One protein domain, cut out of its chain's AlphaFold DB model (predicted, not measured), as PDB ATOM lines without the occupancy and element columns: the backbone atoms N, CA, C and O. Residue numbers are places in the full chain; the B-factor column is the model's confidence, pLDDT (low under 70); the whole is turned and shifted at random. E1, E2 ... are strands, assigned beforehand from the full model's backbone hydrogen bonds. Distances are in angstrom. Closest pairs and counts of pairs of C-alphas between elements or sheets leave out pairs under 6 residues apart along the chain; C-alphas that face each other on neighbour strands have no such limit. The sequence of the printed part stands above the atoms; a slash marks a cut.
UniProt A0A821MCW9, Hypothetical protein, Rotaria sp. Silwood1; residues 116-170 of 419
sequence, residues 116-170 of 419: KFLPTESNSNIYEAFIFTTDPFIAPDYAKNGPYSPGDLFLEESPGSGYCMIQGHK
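AT A GLANCE: This is residues 116 to 170 of the 419 residues of the protein "Hypothetical protein" of Rotaria sp. Silwood1 (UniProt A0A821MCW9). With little regular structure, this is one strongly twisted sheet of four strands, from which a long loop, residues 132 to 151, runs out after E2 and folds back to E3. The 55 printed residues, 21 in named strands, are all strand in class; E1 E2 E3 E4 form a meander, each the antiparallel neighbour of the one before. The whole is only just compact, close to loose, with a radius of gyration of the C-alphas of 11.9 A and spans of 33 by 21 by 16 A.

HOW THE PARTS SIT: Start at edge strand E1, residues 116 to 119, a hairpin with E2, residues 126 to 131: N 118 and O 128 are 2.9 A apart. Next, E2 and E3, residues 152 to 156, form a hairpin at 123 degrees, N 154 and O 127 2.7 A apart. E3 and edge strand E4, residues 164 to 169, form the last, N 167 and O 153 2.7 A apart.

IN THESE COORDINATES: Find C-alpha 116 at (51.972, 2.840, -30.404), where E1 begins, 9.8 A long. E2 spans 16.7 A, E3 13.1 A and E4 14.3 A, ending at C-alpha 169, (40.540, -4.697, -38.848).

THE WHOLE: The printed part has no cut. The link E2 to E3 is long; pLDDT is under 70 in 22 residues, among them 164 to 170.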
ATOM      1  N   LYS A 116      52.699   2.933 -31.677       83.75
ATOM      2  CA  LYS A 116      51.972   2.840 -30.404       83.75
ATOM      3  C   LYS A 116      50.624   2.173 -30.602       83.75
ATOM      4  O   LYS A 116      49.956   2.434 -31.592       83.75
ATOM      5  N   PHE A 117      50.219   1.382 -29.619       82.50
ATOM      6  CA  PHE A 117      48.843   0.925 -29.477       82.50
ATOM      7  C   PHE A 117      48.105   1.933 -28.598       82.50
ATOM      8  O   PHE A 117      48.531   2.193 -27.472       82.50
ATOM      9  N   LEU A 118      47.054   2.558 -29.125       84.06
ATOM     10  CA  LEU A 118      46.258   3.564 -28.417       84.06
ATOM     11  C   LEU A 118      44.838   3.030 -28.200       84.06
ATOM     12  O   LEU A 118      44.322   2.383 -29.106       84.06
ATOM     13  N   PRO A 119      44.212   3.265 -27.035       78.19
ATOM     14  CA  PRO A 119      42.875   2.750 -26.756       78.19
ATOM     15  C   PRO A 119      41.851   3.322 -27.742       78.19
ATOM     16  O   PRO A 119      41.940   4.492 -28.123       78.19
ATOM     17  N   THR A 120      40.880   2.505 -28.146       73.06
ATOM     18  CA  THR A 120      39.782   2.948 -29.008       73.06
ATOM     19  C   THR A 120      38.746   3.737 -28.207       73.06
ATOM     20  O   THR A 120      38.595   3.563 -26.997       73.06
ATOM     21  N   GLU A 121      37.992   4.610 -28.881       67.12
ATOM     22  CA  GLU A 121      36.922   5.398 -28.244       67.12
ATOM     23  C   GLU A 121      35.760   4.522 -27.745       67.12
ATOM     24  O   GLU A 121      35.048   4.897 -26.814       67.12
ATOM     25  N   SER A 122      35.575   3.344 -28.348       57.03
ATOM     26  CA  SER A 122      34.456   2.438 -28.087       57.03
ATOM     27  C   SER A 122      34.690   1.459 -26.933       57.03
ATOM     28  O   SER A 122      33.722   0.995 -26.333       57.03
ATOM     29  N   ASN A 123      35.943   1.120 -26.602       57.62
ATOM     30  CA  ASN A 123      36.256   0.161 -25.542       57.62
ATOM     31  C   ASN A 123      37.662   0.399 -24.977       57.62
ATOM     32  O   ASN A 123      38.651   0.270 -25.690       57.62
ATOM     33  N   SER A 124      37.769   0.646 -23.668       62.06
ATOM     34  CA  SER A 124      39.053   0.910 -22.998       62.06
ATOM     35  C   SER A 124      40.051  -0.249 -23.056       62.06
ATOM     36  O   SER A 124      41.229  -0.042 -22.783       62.06
ATOM     37  N   ASN A 125      39.587  -1.463 -23.366       66.31
ATOM     38  CA  ASN A 125      40.426  -2.658 -23.434       66.31
ATOM     39  C   ASN A 125      40.858  -3.000 -24.868       66.31
ATOM     40  O   ASN A 125      41.682  -3.893 -25.042       66.31
ATOM     41  N   ILE A 126      40.323  -2.317 -25.886       70.75
ATOM     42  CA  ILE A 126      40.707  -2.520 -27.285       70.75
ATOM     43  C   ILE A 126      41.606  -1.362 -27.706       70.75
ATOM     44  O   ILE A 126      41.328  -0.203 -27.416       70.75
ATOM     45  N   TYR A 127      42.689  -1.683 -28.401       77.50
ATOM     46  CA  TYR A 127      43.684  -0.736 -28.871       77.50
ATOM     47  C   TYR A 127      43.781  -0.770 -30.392       77.50
ATOM     48  O   TYR A 127      43.670  -1.824 -31.003       77.50
ATOM     49  N   GLU A 128      44.042   0.370 -31.006       79.94
ATOM     50  CA  GLU A 128      44.338   0.513 -32.428       79.94
ATOM     51  C   GLU A 128      45.832   0.823 -32.590       79.94
ATOM     52  O   GLU A 128      46.419   1.567 -31.791       79.94
ATOM     53  N   ALA A 129      46.482   0.221 -33.589       79.44
ATOM     54  CA  ALA A 129      47.879   0.528 -33.883       79.44
ATOM     55  C   ALA A 129      48.007   1.875 -34.602       79.44
ATOM     56  O   ALA A 129      47.309   2.153 -35.566       79.44
ATOM     57  N   PHE A 130      48.973   2.686 -34.187       83.38
ATOM     58  CA  PHE A 130      49.326   3.934 -34.854       83.38
ATOM     59  C   PHE A 130      50.817   3.963 -35.158       83.38
ATOM     60  O   PHE A 130      51.655   3.802 -34.267       83.38
ATOM     61  N   ILE A 131      51.144   4.218 -36.422       83.69
ATOM     62  CA  ILE A 131      52.497   4.424 -36.924       83.69
ATOM     63  C   ILE A 131      52.708   5.930 -37.091       83.69
ATOM     64  O   ILE A 131      52.124   6.577 -37.959       83.69
ATOM     65  N   PHE A 132      53.543   6.506 -36.236       83.81
ATOM     66  CA  PHE A 132      53.873   7.924 -36.248       83.81
ATOM     67  C   PHE A 132      54.868   8.256 -37.362       83.81
ATOM     68  O   PHE A 132      55.686   7.434 -37.768       83.81
ATOM     69  N   THR A 133      54.850   9.509 -37.813       81.81
ATOM     70  CA  THR A 133      55.720  10.027 -38.886       81.81
ATOM     71  C   THR A 133      57.216   9.973 -38.556       81.81
ATOM     72  O   THR A 133      58.051  10.099 -39.444       81.81
ATOM     73  N   THR A 134      57.563   9.769 -37.283       80.62
ATOM     74  CA  THR A 134      58.932   9.543 -36.803       80.62
ATOM     75  C   THR A 134      59.441   8.126 -37.070       80.62
ATOM     76  O   THR A 134      60.606   7.838 -36.796       80.62
ATOM     77  N   ASP A 135      58.590   7.229 -37.572       78.75
ATOM     78  CA  ASP A 135      58.978   5.866 -37.886       78.75
ATOM     79  C   ASP A 135      59.912   5.810 -39.110       78.75
ATOM     80  O   ASP A 135      59.562   6.321 -40.171       78.75
ATOM     81  N   PRO A 136      61.083   5.159 -39.018       72.62
ATOM     82  CA  PRO A 136      62.051   5.136 -40.115       72.62
ATOM     83  C   PRO A 136      61.615   4.288 -41.324       72.62
ATOM     84  O   PRO A 136      62.314   4.279 -42.336       72.62
ATOM     85  N   PHE A 137      60.499   3.562 -41.227       72.19
ATOM     86  CA  PHE A 137      59.986   2.661 -42.260       72.19
ATOM     87  C   PHE A 137      58.574   3.022 -42.739       72.19
ATOM     88  O   PHE A 137      58.003   2.272 -43.533       72.19
ATOM     89  N   ILE A 138      57.984   4.127 -42.270       72.88
ATOM     90  CA  ILE A 138      56.701   4.595 -42.806       72.88
ATOM     91  C   ILE A 138      56.879   5.006 -44.273       72.88
ATOM     92  O   ILE A 138      57.855   5.670 -44.630       72.88
ATOM     93  N   ALA A 139      55.951   4.601 -45.145       70.62
ATOM     94  CA  ALA A 139      56.052   4.991 -46.546       70.62
ATOM     95  C   ALA A 139      55.864   6.518 -46.678       70.62
ATOM     96  O   ALA A 139      55.019   7.090 -45.977       70.62
ATOM     97  N   PRO A 140      56.596   7.190 -47.587       70.12
ATOM     98  CA  PRO A 140      56.581   8.650 -47.706       70.12
ATOM     99  C   PRO A 140      55.192   9.262 -47.906       70.12
ATOM    100  O   PRO A 140      54.962  10.403 -47.514       70.12
ATOM    101  N   ASP A 141      54.265   8.521 -48.512       71.25
ATOM    102  CA  ASP A 141      52.906   9.000 -48.765       71.25
ATOM    103  C   ASP A 141      52.018   8.978 -47.519       71.25
ATOM    104  O   ASP A 141      51.176   9.859 -47.364       71.25
ATOM    105  N   TYR A 142      52.272   8.065 -46.579       64.25
ATOM    106  CA  TYR A 142      51.573   8.029 -45.291       64.25
ATOM    107  C   TYR A 142      52.154   9.034 -44.290       64.25
ATOM    108  O   TYR A 142      51.420   9.582 -43.473       64.25
ATOM    109  N   ALA A 143      53.444   9.364 -44.400       65.31
ATOM    110  CA  ALA A 143      54.108  10.326 -43.515       65.31
ATOM    111  C   ALA A 143      53.566  11.767 -43.622       65.31
ATOM    112  O   ALA A 143      53.782  12.577 -42.722       65.31
ATOM    113  N   LYS A 144      52.884  12.108 -44.726       67.25
ATOM    114  CA  LYS A 144      52.404  13.472 -45.017       67.25
ATOM    115  C   LYS A 144      51.131  13.851 -44.251       67.25
ATOM    116  O   LYS A 144      50.883  15.038 -44.066       67.25
ATOM    117  N   ASN A 145      50.355  12.867 -43.791       66.56
ATOM    118  CA  ASN A 145      48.995  13.066 -43.274       66.56
ATOM    119  C   ASN A 145      48.870  12.862 -41.752       66.56
ATOM    120  O   ASN A 145      47.763  12.731 -41.237       66.56
ATOM    121  N   GLY A 146      49.991  12.858 -41.023       76.38
ATOM    122  CA  GLY A 146      50.015  12.593 -39.582       76.38
ATOM    123  C   GLY A 146      50.194  11.105 -39.251       76.38
ATOM    124  O   GLY A 146      50.678  10.350 -40.094       76.38
ATOM    125  N   PRO A 147      49.894  10.678 -38.009       79.44
ATOM    126  CA  PRO A 147      49.982   9.275 -37.615       79.44
ATOM    127  C   PRO A 147      49.070   8.406 -38.485       79.44
ATOM    128  O   PRO A 147      47.877   8.675 -38.606       79.44
ATOM    129  N   TYR A 148      49.637   7.362 -39.078       80.06
ATOM    130  CA  TYR A 148      48.915   6.402 -39.900       80.06
ATOM    131  C   TYR A 148      48.375   5.277 -39.022       80.06
ATOM    132  O   TYR A 148      49.146   4.625 -38.316       80.06
ATOM    133  N   SER A 149      47.068   5.039 -39.084       77.75
ATOM    134  CA  SER A 149      46.476   3.812 -38.558       77.75
ATOM    135  C   SER A 149      46.289   2.817 -39.704       77.75
ATOM    136  O   SER A 149      45.657   3.174 -40.701       77.75
ATOM    137  N   PRO A 150      46.812   1.583 -39.585       66.19
ATOM    138  CA  PRO A 150      46.505   0.505 -40.503       66.19
ATOM    139  C   PRO A 150      45.125  -0.104 -40.240       66.19
ATOM    140  O   PRO A 150      44.786  -1.034 -40.939       66.19
ATOM    141  N   GLY A 151      44.355   0.356 -39.245       64.56
ATOM    142  CA  GLY A 151      43.025  -0.180 -38.940       64.56
ATOM    143  C   GLY A 151      43.022  -1.472 -38.116       64.56
ATOM    144  O   GLY A 151      41.952  -1.918 -37.717       64.56
ATOM    145  N   ASP A 152      44.181  -2.057 -37.812       65.00
ATOM    146  CA  ASP A 152      44.285  -3.250 -36.966       65.00
ATOM    147  C   ASP A 152      43.924  -2.952 -35.497       65.00
ATOM    148  O   ASP A 152      44.425  -1.997 -34.888       65.00
ATOM    149  N   LEU A 153      43.091  -3.815 -34.912       69.12
ATOM    150  CA  LEU A 153      42.639  -3.781 -33.523       69.12
ATOM    151  C   LEU A 153      43.371  -4.824 -32.677       69.12
ATOM    152  O   LEU A 153      43.681  -5.920 -33.142       69.12
ATOM    153  N   PHE A 154      43.603  -4.504 -31.409       71.06
ATOM    154  CA  PHE A 154      44.448  -5.255 -30.490       71.06
ATOM    155  C   PHE A 154      43.854  -5.320 -29.081       71.06
ATOM    156  O   PHE A 154      43.197  -4.389 -28.633       71.06
ATOM    157  N   LEU A 155      44.148  -6.394 -28.354       72.94
ATOM    158  CA  LEU A 155      43.867  -6.546 -26.925       72.94
ATOM    159  C   LEU A 155      45.193  -6.672 -26.172       72.94
ATOM    160  O   LEU A 155      46.018  -7.513 -26.535       72.94
ATOM    161  N   GLU A 156      45.416  -5.855 -25.141       72.62
ATOM    162  CA  GLU A 156      46.628  -5.970 -24.322       72.62
ATOM    163  C   GLU A 156      46.573  -7.249 -23.468       72.62
ATOM    164  O   GLU A 156      45.593  -7.506 -22.774       72.62
ATOM    165  N   GLU A 157      47.633  -8.058 -23.514       67.69
ATOM    166  CA  GLU A 157      47.686  -9.367 -22.842       67.69
ATOM    167  C   GLU A 157      47.693  -9.238 -21.311       67.69
ATOM    168  O   GLU A 157      47.139 -10.057 -20.577       67.69
ATOM    169  N   SER A 158      48.365  -8.211 -20.803       70.50
ATOM    170  CA  SER A 158      48.387  -7.854 -19.387       70.50
ATOM    171  C   SER A 158      48.629  -6.353 -19.266       70.50
ATOM    172  O   SER A 158      49.505  -5.854 -19.980       70.50
ATOM    173  N   PRO A 159      47.921  -5.636 -18.372       72.38
ATOM    174  CA  PRO A 159      48.040  -4.186 -18.259       72.38
ATOM    175  C   PRO A 159      49.493  -3.726 -18.078       72.38
ATOM    176  O   PRO A 159      50.158  -4.113 -17.116       72.38
ATOM    177  N   GLY A 160      49.987  -2.903 -19.004       69.38
ATOM    178  CA  GLY A 160      51.340  -2.341 -18.970       69.38
ATOM    179  C   GLY A 160      52.450  -3.281 -19.450       69.38
ATOM    180  O   GLY A 160      53.630  -2.952 -19.310       69.38
ATOM    181  N   SER A 161      52.110  -4.443 -20.013       74.06
ATOM    182  CA  SER A 161      53.093  -5.381 -20.570       74.06
ATOM    183  C   SER A 161      53.657  -4.910 -21.916       74.06
ATOM    184  O   SER A 161      54.770  -5.299 -22.287       74.06
ATOM    185  N   GLY A 162      52.903  -4.076 -22.645       70.12
ATOM    186  CA  GLY A 162      53.230  -3.646 -24.007       70.12
ATOM    187  C   GLY A 162      53.065  -4.744 -25.061       70.12
ATOM    188  O   GLY A 162      53.427  -4.527 -26.215       70.12
ATOM    189  N   TYR A 163      52.542  -5.906 -24.667       72.94
ATOM    190  CA  TYR A 163      52.254  -7.044 -25.527       72.94
ATOM    191  C   TYR A 163      50.767  -7.093 -25.858       72.94
ATOM    192  O   TYR A 163      49.911  -6.942 -24.986       72.94
ATOM    193  N   CYS A 164      50.463  -7.278 -27.135       68.31
ATOM    194  CA  CYS A 164      49.130  -7.123 -27.687       68.31
ATOM    195  C   CYS A 164      48.782  -8.283 -28.620       68.31
ATOM    196  O   CYS A 164      49.622  -8.769 -29.374       68.31
ATOM    197  N   MET A 165      47.522  -8.708 -28.597       66.31
ATOM    198  CA  MET A 165      46.976  -9.739 -29.476       66.31
ATOM    199  C   MET A 165      46.056  -9.099 -30.510       66.31
ATOM    200  O   MET A 165      45.110  -8.416 -30.128       66.31
ATOM    201  N   ILE A 166      46.304  -9.338 -31.802       64.19
ATOM    202  CA  ILE A 166      45.434  -8.860 -32.896       64.19
ATOM    203  C   ILE A 166      44.015  -9.427 -32.729       64.19
ATOM    204  O   ILE A 166      43.869 -10.632 -32.515       64.19
ATOM    205  N   GLN A 167      43.003  -8.572 -32.880       57.75
ATOM    206  CA  GLN A 167      41.571  -8.871 -32.787       57.75
ATOM    207  C   GLN A 167      40.818  -8.714 -34.123       57.75
ATOM    208  O   GLN A 167      39.779  -9.341 -34.292       57.75
ATOM    209  N   GLY A 168      41.309  -7.906 -35.074       53.44
ATOM    210  CA  GLY A 168      40.633  -7.678 -36.366       53.44
ATOM    211  C   GLY A 168      41.029  -6.358 -37.037       53.44
ATOM    212  O   GLY A 168      41.974  -5.725 -36.580       53.44
ATOM    213  N   HIS A 169      40.309  -5.940 -38.087       52.94
ATOM    214  CA  HIS A 169      40.540  -4.697 -38.848       52.94
ATOM    215  C   HIS A 169      39.298  -3.777 -38.819       52.94
ATOM    216  O   HIS A 169      38.176  -4.264 -38.698       52.94
ATOM    217  N   LYS A 170      39.490  -2.455 -38.916       51.38
ATOM    218  CA  LYS A 170      38.469  -1.407 -38.701       51.38
ATOM    219  C   LYS A 170      37.482  -1.201 -39.862       51.38
ATOM    220  O   LYS A 170      36.343  -0.836 -39.592       51.38
TER     221      LYS A 170